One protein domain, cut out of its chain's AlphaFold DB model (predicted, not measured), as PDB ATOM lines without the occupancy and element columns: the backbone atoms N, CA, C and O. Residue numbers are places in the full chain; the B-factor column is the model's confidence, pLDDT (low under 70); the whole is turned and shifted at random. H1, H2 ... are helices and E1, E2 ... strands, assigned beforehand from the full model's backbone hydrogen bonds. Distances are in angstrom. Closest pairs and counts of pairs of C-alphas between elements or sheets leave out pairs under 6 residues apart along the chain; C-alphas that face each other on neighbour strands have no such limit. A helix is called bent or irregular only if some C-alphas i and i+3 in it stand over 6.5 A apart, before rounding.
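What this domain is: This is residues 398 to 492 of the 492 residues of an uncharacterized protein of Desulfosporosinus sp. Tol-M (UniProt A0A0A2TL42). The long helix H1 crosses one face of a small three-strand sheet, making two layers, while H2 and H3 pack on H1 and H2 reaches away beyond the sheet. The printed part has 95 residues, in the order H1 E1 H2 H3 E2 H4 E3, and its class is mixed, helices and strands. The mixed sheet runs E2 E1 E3, with E2 and E1 parallel and E1 and E3 antiparallel. The whole is compact, with a radius of gyration of the C-alphas of 12.8 A, yet elongated, spanning 37 by 24 by 22 A.

How they stand to each other: H1, residues 399 to 417, is on the sheet of E1, residues 420 to 424, E2, residues 464 to 467, and E3, residues 488 to 491, at a height of 9.2 A over the sheet. It runs slantwise to the strands, at 57 degrees to E3 on the local plane; the closest C-alphas of H1 and E3 are those of Ala 407 and Ile 491, 5.9 A apart. N 422 and O 465 of E1 and E2 are 2.9 A apart, and N 489 and O 423 of E3 and E1 2.8 A, both within hydrogen-bond range. H2, residues 425 to 437, only grazes the sheet with residues 425 to 428. Residues 399 to 406 of H1 touch H2 at a steep tilt of 49 degrees, opposite ways, closest at the C-alphas of Pro 403 and Ile 428, 6.0 A. H3, residues 443 to 456, touches H1 with residues 443 to 447, closest at the C-alphas of Ile 409 and Val 447, 7.0 A. E1, H2, H3 and E2 form a strand-helix-strand unit, two parallel neighbour strands with helices between, its crossover left-handed. H4, residues 474 to 477, only just touches H2, with 3 pairs of C-alphas within 8 A, the closest being Ala 430 and Tyr 476, 6.1 A. Every O i to N i+4 pair is within hydrogen-bond range in H2 and H3, and 13 of 15 in H1; H4 is too short for such a pair.

Where its parts are: H1 begins at C-alpha 399 (-1.789, 39.280, 97.321) and is 28.2 A long; it is irregular, but only just, with C-alphas 400 and 403 6.7 A apart. E1 measures 13.6 A, H2 18.4 A, H3 20.5 A, E2 9.9 A and H4 4.9 A from first to last C-alpha. E3, 9.6 A, ends at C-alpha 491 (-6.466, 21.744, 94.323).

The domain as a whole: The C-alphas of Lys 439 and Asp 461 are the two farthest apart, 39.2 A. The printed part has no cut and no long link. The mean pLDDT of the printed part is 79.9, and it is under 70 at residues 456 to 461, 478 to 486 and 492, the chain's last residue.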
ATOM      1  N   ARG A 398      -1.380  41.295 101.176       91.81
ATOM      2  CA  ARG A 398      -1.051  39.869 101.088       91.81
ATOM      3  C   ARG A 398      -1.597  39.246  99.788       91.81
ATOM      4  O   ARG A 398      -2.280  38.234  99.848       91.81
ATOM      5  N   PRO A 399      -1.281  39.799  98.599       91.31
ATOM      6  CA  PRO A 399      -1.789  39.280  97.321       91.31
ATOM      7  C   PRO A 399      -1.399  37.815  97.051       91.31
ATOM      8  O   PRO A 399      -2.134  37.103  96.378       91.31
ATOM      9  N   GLY A 400      -0.299  37.334  97.645       92.31
ATOM     10  CA  GLY A 400       0.080  35.915  97.635       92.31
ATOM     11  C   GLY A 400      -0.883  34.977  98.371       92.31
ATOM     12  O   GLY A 400      -0.753  33.767  98.230       92.31
ATOM     13  N   ASP A 401      -1.851  35.506  99.124       93.31
ATOM     14  CA  ASP A 401      -2.910  34.710  99.748       93.31
ATOM     15  C   ASP A 401      -4.085  34.450  98.799       93.31
ATOM     16  O   ASP A 401      -4.862  33.538  99.061       93.31
ATOM     17  N   VAL A 402      -4.227  35.186  97.687       93.12
ATOM     18  CA  VAL A 402      -5.341  34.989  96.738       93.12
ATOM     19  C   VAL A 402      -5.406  33.554  96.201       93.12
ATOM     20  O   VAL A 402      -6.474  32.956  96.322       93.12
ATOM     21  N   PRO A 403      -4.313  32.944  95.685       92.94
ATOM     22  CA  PRO A 403      -4.356  31.554  95.222       92.94
ATOM     23  C   PRO A 403      -4.794  30.574  96.317       92.94
ATOM     24  O   PRO A 403      -5.483  29.600  96.044       92.94
ATOM     25  N   ILE A 404      -4.414  30.856  97.564       92.56
ATOM     26  CA  ILE A 404      -4.663  29.999  98.726       92.56
ATOM     27  C   ILE A 404      -6.119  30.121  99.177       92.56
ATOM     28  O   ILE A 404      -6.757  29.120  99.484       92.56
ATOM     29  N   ILE A 405      -6.661  31.339  99.187       91.19
ATOM     30  CA  ILE A 405      -8.068  31.606  99.491       91.19
ATOM     31  C   ILE A 405      -8.958  30.959  98.431       91.19
ATOM     32  O   ILE A 405      -9.904  30.263  98.786       91.19
ATOM     33  N   VAL A 406      -8.623  31.131  97.147       91.44
ATOM     34  CA  VAL A 406      -9.311  30.454  96.041       91.44
ATOM     35  C   VAL A 406      -9.270  28.942  96.256       91.44
ATOM     36  O   VAL A 406     -10.323  28.320  96.314       91.44
ATOM     37  N   ALA A 407      -8.090  28.357  96.472       90.75
ATOM     38  CA  ALA A 407      -7.945  26.928  96.743       90.75
ATOM     39  C   ALA A 407      -8.787  26.457  97.946       90.75
ATOM     40  O   ALA A 407      -9.425  25.412  97.864       90.75
ATOM     41  N   GLY A 408      -8.840  27.232  99.035       89.62
ATOM     42  CA  GLY A 408      -9.666  26.936 100.210       89.62
ATOM     43  C   GLY A 408     -11.154  26.848  99.869       89.62
ATOM     44  O   GLY A 408     -11.784  25.832 100.148       89.62
ATOM     45  N   ILE A 409     -11.678  27.864  99.177       87.44
ATOM     46  CA  ILE A 409     -13.078  27.913  98.723       87.44
ATOM     47  C   ILE A 409     -13.388  26.726  97.804       87.44
ATOM     48  O   ILE A 409     -14.398  26.044  97.975       87.44
ATOM     49  N   LEU A 410     -12.502  26.454  96.841       86.88
ATOM     50  CA  LEU A 410     -12.665  25.352  95.896       86.88
ATOM     51  C   LEU A 410     -12.638  23.993  96.587       86.88
ATOM     52  O   LEU A 410     -13.427  23.122  96.238       86.88
ATOM     53  N   ARG A 411     -11.784  23.801  97.592       87.31
ATOM     54  CA  ARG A 411     -11.756  22.558  98.364       87.31
ATOM     55  C   ARG A 411     -13.074  22.331  99.104       87.31
ATOM     56  O   ARG A 411     -13.566  21.208  99.129       87.31
ATOM     57  N   ASP A 412     -13.648  23.363  99.708       83.88
ATOM     58  CA  ASP A 412     -14.894  23.211 100.470       83.88
ATOM     59  C   ASP A 412     -16.084  22.912  99.535       83.88
ATOM     60  O   ASP A 412     -16.930  22.059  99.827       83.88
ATOM     61  N   LEU A 413     -16.081  23.502  98.335       80.00
ATOM     62  CA  LEU A 413     -17.001  23.138  97.249       80.00
ATOM     63  C   LEU A 413     -16.779  21.705  96.742       80.00
ATOM     64  O   LEU A 413     -17.736  20.953  96.575       80.00
ATOM     65  N   SER A 414     -15.525  21.310  96.539       83.25
ATOM     66  CA  SER A 414     -15.139  19.960  96.122       83.25
ATOM     67  C   SER A 414     -15.618  18.908  97.124       83.25
ATOM     68  O   SER A 414     -16.259  17.939  96.729       83.25
ATOM     69  N   LYS A 415     -15.402  19.129  98.429       83.25
ATOM     70  CA  LYS A 415     -15.844  18.223  99.501       83.25
ATOM     71  C   LYS A 415     -17.357  18.098  99.592       83.25
ATOM     72  O   LYS A 415     -17.864  16.990  99.703       83.25
ATOM     73  N   SER A 416     -18.074  19.220  99.544       80.56
ATOM     74  CA  SER A 416     -19.541  19.207  99.635       80.56
ATOM     75  C   SER A 416     -20.209  18.509  98.447       80.56
ATOM     76  O   SER A 416     -21.330  18.029  98.585       80.56
ATOM     77  N   ARG A 417     -19.524  18.421  97.299       76.62
ATOM     78  CA  ARG A 417     -20.065  17.850  96.055       76.62
ATOM     79  C   ARG A 417     -19.378  16.564  95.589       76.62
ATOM     80  O   ARG A 417     -19.834  15.966  94.627       76.62
ATOM     81  N   SER A 418     -18.315  16.124  96.262       83.06
ATOM     82  CA  SER A 418     -17.483  14.977  95.858       83.06
ATOM     83  C   SER A 418     -16.942  15.073  94.419       83.06
ATOM     84  O   SER A 418     -16.911  14.077  93.699       83.06
ATOM     85  N   ILE A 419     -16.507  16.268  94.001       84.25
ATOM     86  CA  ILE A 419     -15.956  16.534  92.656       84.25
ATOM     87  C   ILE A 419     -14.488  16.955  92.719       84.25
ATOM     88  O   ILE A 419     -14.074  17.629  93.661       84.25
ATOM     89  N   GLU A 420     -13.701  16.632  91.697       84.81
ATOM     90  CA  GLU A 420     -12.376  17.230  91.501       84.81
ATOM     91  C   GLU A 420     -12.526  18.617  90.857       84.81
ATOM     92  O   GLU A 420     -13.329  18.788  89.941       84.81
ATOM     93  N   ILE A 421     -11.756  19.614  91.306       84.44
ATOM     94  CA  ILE A 421     -11.765  20.956  90.707       84.44
ATOM     95  C   ILE A 421     -10.368  21.311  90.210       84.44
ATOM     96  O   ILE A 421      -9.396  21.293  90.969       84.44
ATOM     97  N   LYS A 422     -10.300  21.706  88.938       87.50
ATOM     98  CA  LYS A 422      -9.115  22.280  88.302       87.50
ATOM     99  C   LYS A 422      -9.392  23.728  87.946       87.50
ATOM    100  O   LYS A 422     -10.472  24.050  87.456       87.50
ATOM    101  N   ILE A 423      -8.421  24.605  88.159       87.06
ATOM    102  CA  ILE A 423      -8.571  26.035  87.869       87.06
ATOM    103  C   ILE A 423      -7.424  26.543  87.008       87.06
ATOM    104  O   ILE A 423      -6.256  26.339  87.324       87.06
ATOM    105  N   ASP A 424      -7.761  27.218  85.918       87.44
ATOM    106  CA  ASP A 424      -6.801  27.861  85.028       87.44
ATOM    107  C   ASP A 424      -5.982  28.925  85.789       87.44
ATOM    108  O   ASP A 424      -6.533  29.746  86.537       87.44
ATOM    109  N   LYS A 425      -4.653  28.935  85.597       88.25
ATOM    110  CA  LYS A 425      -3.757  29.937  86.209       88.25
ATOM    111  C   LYS A 425      -4.211  31.363  85.883       88.25
ATOM    112  O   LYS A 425      -4.087  32.251  86.733       88.25
ATOM    113  N   SER A 426      -4.780  31.567  84.695       86.19
ATOM    114  CA  SER A 426      -5.325  32.848  84.237       86.19
ATOM    115  C   SER A 426      -6.457  33.365  85.129       86.19
ATOM    116  O   SER A 426      -6.547  34.568  85.359       86.19
ATOM    117  N   VAL A 427      -7.295  32.480  85.683       87.25
ATOM    118  CA  VAL A 427      -8.396  32.870  86.584       87.25
ATOM    119  C   VAL A 427      -7.841  33.426  87.892       87.25
ATOM    120  O   VAL A 427      -8.242  34.499  88.344       87.25
ATOM    121  N   ILE A 428      -6.862  32.734  88.481       90.25
ATOM    122  CA  ILE A 428      -6.205  33.197  89.712       90.25
ATOM    123  C   ILE A 428      -5.470  34.517  89.460       90.25
ATOM    124  O   ILE A 428      -5.565  35.441  90.270       90.25
ATOM    125  N   LEU A 429      -4.774  34.631  88.325       90.12
ATOM    126  CA  LEU A 429      -4.112  35.868  87.923       90.12
ATOM    127  C   LEU A 429      -5.104  37.029  87.803       90.12
ATOM    128  O   LEU A 429      -4.808  38.125  88.273       90.12
ATOM    129  N   ALA A 430      -6.288  36.792  87.237       88.38
ATOM    130  CA  ALA A 430      -7.330  37.805  87.105       88.38
ATOM    131  C   ALA A 430      -7.770  38.353  88.471       88.38
ATOM    132  O   ALA A 430      -7.829  39.569  88.652       88.38
ATOM    133  N   PHE A 431      -7.999  37.477  89.457       90.88
ATOM    134  CA  PHE A 431      -8.333  37.896  90.821       90.88
ATOM    135  C   PHE A 431      -7.197  38.675  91.488       90.88
ATOM    136  O   PHE A 431      -7.447  39.689  92.139       90.88
ATOM    137  N   ILE A 432      -5.944  38.248  91.308       91.31
ATOM    138  CA  ILE A 432      -4.786  38.988  91.828       91.31
ATOM    139  C   ILE A 432      -4.698  40.369  91.168       91.31
ATOM    140  O   ILE A 432      -4.469  41.367  91.845       91.31
ATOM    141  N   ASN A 433      -4.889  40.455  89.854       89.94
ATOM    142  CA  ASN A 433      -4.793  41.713  89.121       89.94
ATOM    143  C   ASN A 433      -5.910  42.679  89.503       89.94
ATOM    144  O   ASN A 433      -5.636  43.867  89.678       89.94
ATOM    145  N   LYS A 434      -7.133  42.173  89.695       88.94
ATOM    146  CA  LYS A 434      -8.248  42.957  90.230       88.94
ATOM    147  C   LYS A 434      -7.911  43.485  91.624       88.94
ATOM    148  O   LYS A 434      -7.962  44.692  91.835       88.94
ATOM    149  N   LEU A 435      -7.400  42.629  92.517       89.88
ATOM    150  CA  LEU A 435      -6.930  43.029  93.849       89.88
ATOM    151  C   LEU A 435      -5.867  44.133  93.826       89.88
ATOM    152  O   LEU A 435      -5.850  45.002  94.694       89.88
ATOM    153  N   LEU A 436      -4.929  44.072  92.881       87.81
ATOM    154  CA  LEU A 436      -3.847  45.052  92.788       87.81
ATOM    155  C   LEU A 436      -4.311  46.399  92.215       87.81
ATOM    156  O   LEU A 436      -3.660  47.409  92.486       87.81
ATOM    157  N   LYS A 437      -5.402  46.423  91.440       85.00
ATOM    158  CA  LYS A 437      -5.969  47.642  90.846       85.00
ATOM    159  C   LYS A 437      -7.039  48.285  91.734       85.00
ATOM    160  O   LYS A 437      -7.108  49.509  91.820       85.00
ATOM    161  N   GLU A 438      -7.854  47.483  92.410       84.00
ATOM    162  CA  GLU A 438      -9.020  47.952  93.159       84.00
ATOM    163  C   GLU A 438      -8.744  48.064  94.660       84.00
ATOM    164  O   GLU A 438      -8.121  47.206  95.283       84.00
ATOM    165  N   LYS A 439      -9.237  49.142  95.281       71.06
ATOM    166  CA  LYS A 439      -9.025  49.392  96.716       71.06
ATOM    167  C   LYS A 439      -9.855  48.478  97.621       71.06
ATOM    168  O   LYS A 439      -9.421  48.225  98.747       71.06
ATOM    169  N   GLU A 440     -11.013  48.025  97.146       72.81
ATOM    170  CA  GLU A 440     -12.039  47.347  97.953       72.81
ATOM    171  C   GLU A 440     -12.074  45.826  97.758       72.81
ATOM    172  O   GLU A 440     -12.777  45.134  98.496       72.81
ATOM    173  N   PHE A 441     -11.247  45.284  96.854       81.12
ATOM    174  CA  PHE A 441     -11.311  43.868  96.518       81.12
ATOM    175  C   PHE A 441     -10.994  42.963  97.715       81.12
ATOM    176  O   PHE A 441      -9.929  43.058  98.344       81.12
ATOM    177  N   SER A 442     -11.931  42.071  98.045       82.56
ATOM    178  CA  SER A 442     -11.909  41.296  99.291       82.56
ATOM    179  C   SER A 442     -12.154  39.798  99.072       82.56
ATOM    180  O   SER A 442     -12.710  39.396  98.049       82.56
ATOM    181  N   PRO A 443     -11.819  38.933 100.051       83.94
ATOM    182  CA  PRO A 443     -12.145  37.508  99.967       83.94
ATOM    183  C   PRO A 443     -13.633  37.219  99.730       83.94
ATOM    184  O   PRO A 443     -13.953  36.251  99.049       83.94
ATOM    185  N   ARG A 444     -14.546  38.067 100.229       82.69
ATOM    186  CA  ARG A 444     -15.996  37.904 100.005       82.69
ATOM    187  C   ARG A 444     -16.364  38.039  98.529       82.69
ATOM    188  O   ARG A 444     -17.214  37.303  98.039       82.69
ATOM    189  N   GLU A 445     -15.705  38.940  97.810       84.75
ATOM    190  CA  GLU A 445     -15.933  39.115  96.376       84.75
ATOM    191  C   GLU A 445     -15.362  37.953  95.567       84.75
ATOM    192  O   GLU A 445     -15.995  37.518  94.609       84.75
ATOM    193  N   ILE A 446     -14.217  37.395  95.977       87.06
ATOM    194  CA  ILE A 446     -13.684  36.158  95.382       87.06
ATOM    195  C   ILE A 446     -14.708  35.025  95.534       87.06
ATOM    196  O   ILE A 446     -15.037  34.369  94.548       87.06
ATOM    197  N   VAL A 447     -15.256  34.831  96.742       85.00
ATOM    198  CA  VAL A 447     -16.306  33.828  97.007       85.00
ATOM    199  C   VAL A 447     -17.524  34.057  96.113       85.00
ATOM    200  O   VAL A 447     -17.993  33.115  95.478       85.00
ATOM    201  N   SER A 448     -18.024  35.293  96.037       84.56
ATOM    202  CA  SER A 448     -19.201  35.643  95.230       84.56
ATOM    203  C   SER A 448     -18.995  35.346  93.737       84.56
ATOM    204  O   SER A 448     -19.833  34.701  93.098       84.56
ATOM    205  N   ASN A 449     -17.840  35.739  93.191       83.12
ATOM    206  CA  ASN A 449     -17.504  35.510  91.785       83.12
ATOM    207  C   ASN A 449     -17.346  34.022  91.471       83.12
ATOM    208  O   ASN A 449     -17.931  33.538  90.504       83.12
ATOM    209  N   LEU A 450     -16.619  33.281  92.312       83.88
ATOM    210  CA  LEU A 450     -16.482  31.834  92.163       83.88
ATOM    211  C   LEU A 450     -17.845  31.136  92.237       83.88
ATOM    212  O   LEU A 450     -18.184  30.370  91.344       83.88
ATOM    213  N   THR A 451     -18.665  31.453  93.241       81.25
ATOM    214  CA  THR A 451     -20.011  30.871  93.403       81.25
ATOM    215  C   THR A 451     -20.889  31.121  92.174       81.25
ATOM    216  O   THR A 451     -21.602  30.224  91.730       81.25
ATOM    217  N   THR A 452     -20.802  32.313  91.575       80.56
ATOM    218  CA  THR A 452     -21.540  32.653  90.349       80.56
ATOM    219  C   THR A 452     -21.121  31.782  89.162       80.56
ATOM    220  O   THR A 452     -21.985  31.329  88.414       80.56
ATOM    221  N   ILE A 453     -19.820  31.522  88.999       76.69
ATOM    222  CA  ILE A 453     -19.301  30.611  87.964       76.69
ATOM    223  C   ILE A 453     -19.842  29.197  88.211       76.69
ATOM    224  O   ILE A 453     -20.417  28.579  87.319       76.69
ATOM    225  N   PHE A 454     -19.769  28.726  89.456       73.88
ATOM    226  CA  PHE A 454     -20.207  27.380  89.832       73.88
ATOM    227  C   PHE A 454     -21.705  27.126  89.687       73.88
ATOM    228  O   PHE A 454     -22.103  25.985  89.466       73.88
ATOM    229  N   ASN A 455     -22.535  28.156  89.826       72.69
ATOM    230  CA  ASN A 455     -23.982  28.023  89.676       72.69
ATOM    231  C   ASN A 455     -24.437  28.015  88.207       72.69
ATOM    232  O   ASN A 455     -25.562  27.602  87.942       72.69
ATOM    233  N   LYS A 456     -23.598  28.458  87.260       66.81
ATOM    234  CA  LYS A 456     -23.920  28.459  85.821       66.81
ATOM    235  C   LYS A 456     -23.586  27.141  85.123       66.81
ATOM    236  O   LYS A 456     -24.301  26.757  84.206       66.81
ATOM    237  N   ASP A 457     -22.544  26.450  85.579       60.75
ATOM    238  CA  ASP A 457     -21.948  25.319  84.856       60.75
ATOM    239  C   ASP A 457     -22.393  23.932  85.365       60.75
ATOM    240  O   ASP A 457     -21.756  22.931  85.041       60.75
ATOM    241  N   TYR A 458     -23.454  23.825  86.179       58.38
ATOM    242  CA  TYR A 458     -23.755  22.567  86.876       58.38
ATOM    243  C   TYR A 458     -24.964  21.787  86.332       58.38
ATOM    244  O   TYR A 458     -26.116  22.182  86.510       58.38
ATOM    245  N   THR A 459     -24.679  20.608  85.770       57.84
ATOM    246  CA  THR A 459     -25.590  19.456  85.630       57.84
ATOM    247  C   THR A 459     -25.139  18.335  86.586       57.84
ATOM    248  O   THR A 459     -23.986  18.310  87.014       57.84
ATOM    249  N   GLN A 460     -26.039  17.426  86.982       57.28
ATOM    250  CA  GLN A 460     -25.838  16.502  88.118       57.28
ATOM    251  C   GLN A 460     -24.718  15.438  87.961       57.28
ATOM    252  O   GLN A 460     -24.418  14.766  88.942       57.28
ATOM    253  N   ASP A 461     -24.025  15.343  86.817       67.56
ATOM    254  CA  ASP A 461     -23.110  14.224  86.497       67.56
ATOM    255  C   ASP A 461     -21.610  14.588  86.379       67.56
ATOM    256  O   ASP A 461     -20.803  13.812  85.857       67.56
ATOM    257  N   ILE A 462     -21.186  15.765  86.846       75.62
ATOM    258  CA  ILE A 462     -19.797  16.224  86.668       75.62
ATOM    259  C   ILE A 462     -18.860  15.610  87.723       75.62
ATOM    260  O   ILE A 462     -18.997  15.880  88.909       75.62
ATOM    261  N   LYS A 463     -17.850  14.837  87.287       81.12
ATOM    262  CA  LYS A 463     -16.775  14.301  88.157       81.12
ATOM    263  C   LYS A 463     -15.574  15.239  88.314       81.12
ATOM    264  O   LYS A 463     -14.937  15.253  89.365       81.12
ATOM    265  N   VAL A 464     -15.259  16.000  87.264       84.06
ATOM    266  CA  VAL A 464     -14.154  16.966  87.227       84.06
ATOM    267  C   VAL A 464     -14.690  18.279  86.686       84.06
ATOM    268  O   VAL A 464     -15.242  18.311  85.587       84.06
ATOM    269  N   LEU A 465     -14.512  19.355  87.441       82.31
ATOM    270  CA  LEU A 465     -14.932  20.690  87.051       82.31
ATOM    271  C   LEU A 465     -13.720  21.561  86.723       82.31
ATOM    272  O   LEU A 465     -12.857  21.797  87.568       82.31
ATOM    273  N   GLU A 466     -13.671  22.046  85.485       86.00
ATOM    274  CA  GLU A 466     -12.617  22.929  84.990       86.00
ATOM    275  C   GLU A 466     -13.082  24.388  84.999       86.00
ATOM    276  O   GLU A 466     -13.916  24.794  84.192       86.00
ATOM    277  N   VAL A 467     -12.504  25.204  85.877       83.75
ATOM    278  CA  VAL A 467     -12.746  26.650  85.917       83.75
ATOM    279  C   VAL A 467     -11.780  27.337  84.955       83.75
ATOM    280  O   VAL A 467     -10.583  27.441  85.236       83.75
ATOM    281  N   LYS A 468     -12.299  27.796  83.814       84.00
ATOM    282  CA  LYS A 468     -11.522  28.424  82.731       84.00
ATOM    283  C   LYS A 468     -11.631  29.942  82.774       84.00
ATOM    284  O   LYS A 468     -12.632  30.479  83.229       84.00
ATOM    285  N   PHE A 469     -10.633  30.651  82.248       80.75
ATOM    286  CA  PHE A 469     -10.676  32.118  82.183       80.75
ATOM    287  C   PHE A 469     -11.923  32.657  81.468       80.75
ATOM    288  O   PHE A 469     -12.509  33.651  81.893       80.75
ATOM    289  N   ASP A 470     -12.371  31.966  80.420       81.31
ATOM    290  CA  ASP A 470     -13.511  32.396  79.613       81.31
ATOM    291  C   ASP A 470     -14.851  32.376  80.368       81.31
ATOM    292  O   ASP A 470     -15.784  33.060  79.932       81.31
ATOM    293  N   SER A 471     -14.941  31.673  81.507       78.94
ATOM    294  CA  SER A 471     -16.135  31.665  82.364       78.94
ATOM    295  C   SER A 471     -16.225  32.874  83.303       78.94
ATOM    296  O   SER A 471     -17.277  33.111  83.903       78.94
ATOM    297  N   LEU A 472     -15.163  33.685  83.412       77.06
ATOM    298  CA  LEU A 472     -15.191  34.901  84.223       77.06
ATOM    299  C   LEU A 472     -16.096  35.990  83.611       77.06
ATOM    300  O   LEU A 472     -16.194  36.107  82.383       77.06
ATOM    301  N   PRO A 473     -16.716  36.849  84.447       78.12
ATOM    302  CA  PRO A 473     -17.425  38.041  83.984       78.12
ATOM    303  C   PRO A 473     -16.559  38.946  83.090       78.12
ATOM    304  O   PRO A 473     -15.343  39.032  83.268       78.12
ATOM    305  N   ASN A 474     -17.187  39.687  82.168       78.06
ATOM    306  CA  ASN A 474     -16.483  40.547  81.200       78.06
ATOM    307  C   ASN A 474     -15.554  41.587  81.850       78.06
ATOM    308  O   ASN A 474     -14.522  41.927  81.278       78.06
ATOM    309  N   GLU A 475     -15.872  42.047  83.063       77.00
ATOM    310  CA  GLU A 475     -15.001  42.942  83.834       77.00
ATOM    311  C   GLU A 475     -13.596  42.363  84.081       77.00
ATOM    312  O   GLU A 475     -12.636  43.124  84.127       77.00
ATOM    313  N   TYR A 476     -13.444  41.036  84.156       73.50
ATOM    314  CA  TYR A 476     -12.140  40.377  84.280       73.50
ATOM    315  C   TYR A 476     -11.428  40.199  82.939       73.50
ATOM    316  O   TYR A 476     -10.199  40.178  82.894       73.50
ATOM    317  N   LYS A 477     -12.184  40.101  81.839       70.19
ATOM    318  CA  LYS A 477     -11.630  39.956  80.483       70.19
ATOM    319  C   LYS A 477     -10.942  41.245  80.023       70.19
ATOM    320  O   LYS A 477      -9.898  41.188  79.382       70.19
ATOM    321  N   ASN A 478     -11.455  42.392  80.468       59.97
ATOM    322  CA  ASN A 478     -10.880  43.717  80.216       59.97
ATOM    323  C   ASN A 478      -9.659  44.043  81.095       59.97
ATOM    324  O   ASN A 478      -9.028  45.080  80.908       59.97
ATOM    325  N   LEU A 479      -9.290  43.180  82.053       58.72
ATOM    326  CA  LEU A 479      -8.087  43.385  82.870       58.72
ATOM    327  C   LEU A 479      -6.782  43.053  82.127       58.72
ATOM    328  O   LEU A 479      -5.725  43.176  82.751       58.72
ATOM    329  N   GLU A 480      -6.884  42.713  80.833       52.84
ATOM    330  CA  GLU A 480      -5.817  42.535  79.840       52.84
ATOM    331  C   GLU A 480      -4.602  41.789  80.381       52.84
ATOM    332  O   GLU A 480      -3.611  42.398  80.774       52.84
ATOM    333  N   GLN A 481      -4.679  40.460  80.378       59.28
ATOM    334  CA  GLN A 481      -3.552  39.560  80.116       59.28
ATOM    335  C   GLN A 481      -4.069  38.130  80.208       59.28
ATOM    336  O   GLN A 481      -4.138  37.556  81.294       59.28
ATOM    337  N   LYS A 482      -4.407  37.538  79.055       60.22
ATOM    338  CA  LYS A 482      -4.419  36.079  78.951       60.22
ATOM    339  C   LYS A 482      -3.038  35.614  79.413       60.22
ATOM    340  O   LYS A 482      -2.020  36.132  78.944       60.22
ATOM    341  N   PHE A 483      -2.989  34.744  80.413       62.03
ATOM    342  CA  PHE A 483      -1.720  34.151  80.797       62.03
ATOM    343  C   PHE A 483      -1.334  33.213  79.654       62.03
ATOM    344  O   PHE A 483      -2.111  32.337  79.285       62.03
ATOM    345  N   PHE A 484      -0.170  33.417  79.045       60.44
ATOM    346  CA  PHE A 484       0.247  32.650  77.861       60.44
ATOM    347  C   PHE A 484       0.698  31.211  78.197       60.44
ATOM    348  O   PHE A 484       1.158  30.465  77.337       60.44
ATOM    349  N   LEU A 485       0.548  30.809  79.461       60.31
ATOM    350  CA  LEU A 485       0.678  29.443  79.952       60.31
ATOM    351  C   LEU A 485      -0.730  28.885  80.187       60.31
ATOM    352  O   LEU A 485      -1.352  29.201  81.202       60.31
ATOM    353  N   ASN A 486      -1.219  28.054  79.263       59.78
ATOM    354  CA  ASN A 486      -2.484  27.317  79.397       59.78
ATOM    355  C   ASN A 486      -2.339  26.143  80.388       59.78
ATOM    356  O   ASN A 486      -2.601  24.991  80.047       59.78
ATOM    357  N   ASP A 487      -1.888  26.428  81.604       74.25
ATOM    358  CA  ASP A 487      -1.771  25.434  82.665       74.25
ATOM    359  C   ASP A 487      -2.952  25.556  83.630       74.25
ATOM    360  O   ASP A 487      -3.477  26.644  83.879       74.25
ATOM    361  N   MET A 488      -3.327  24.442  84.253       78.38
ATOM    362  CA  MET A 488      -4.314  24.417  85.331       78.38
ATOM    363  C   MET A 488      -3.652  24.029  86.653       78.38
ATOM    364  O   MET A 488      -2.738  23.204  86.686       78.38
ATOM    365  N   TYR A 489      -4.128  24.614  87.749       81.81
ATOM    366  CA  TYR A 489      -3.826  24.148  89.094       81.81
ATOM    367  C   TYR A 489      -4.786  23.035  89.501       81.81
ATOM    368  O   TYR A 489      -6.003  23.164  89.342       81.81
ATOM    369  N   ASN A 490      -4.224  21.991  90.105       78.19
ATOM    370  CA  ASN A 490      -4.963  20.997  90.869       78.19
ATOM    371  C   ASN A 490      -5.041  21.453  92.333       78.19
ATOM    372  O   ASN A 490      -4.026  21.829  92.933       78.19
ATOM    373  N   ILE A 491      -6.239  21.410  92.913       75.19
ATOM    374  CA  ILE A 491      -6.466  21.744  94.323       75.19
ATOM    375  C   ILE A 491      -6.494  20.450  95.139       75.19
ATOM    376  O   ILE A 491      -7.281  19.558  94.822       75.19
ATOM    377  N   LYS A 492      -5.648  20.344  96.174       66.25
ATOM    378  CA  LYS A 492      -5.616  19.197  97.097       66.25
ATOM    379  C   LYS A 492      -5.700  19.618  98.564       66.25
ATOM    380  O   LYS A 492      -5.026  20.599  98.970       66.25
TER     381      LYS A 492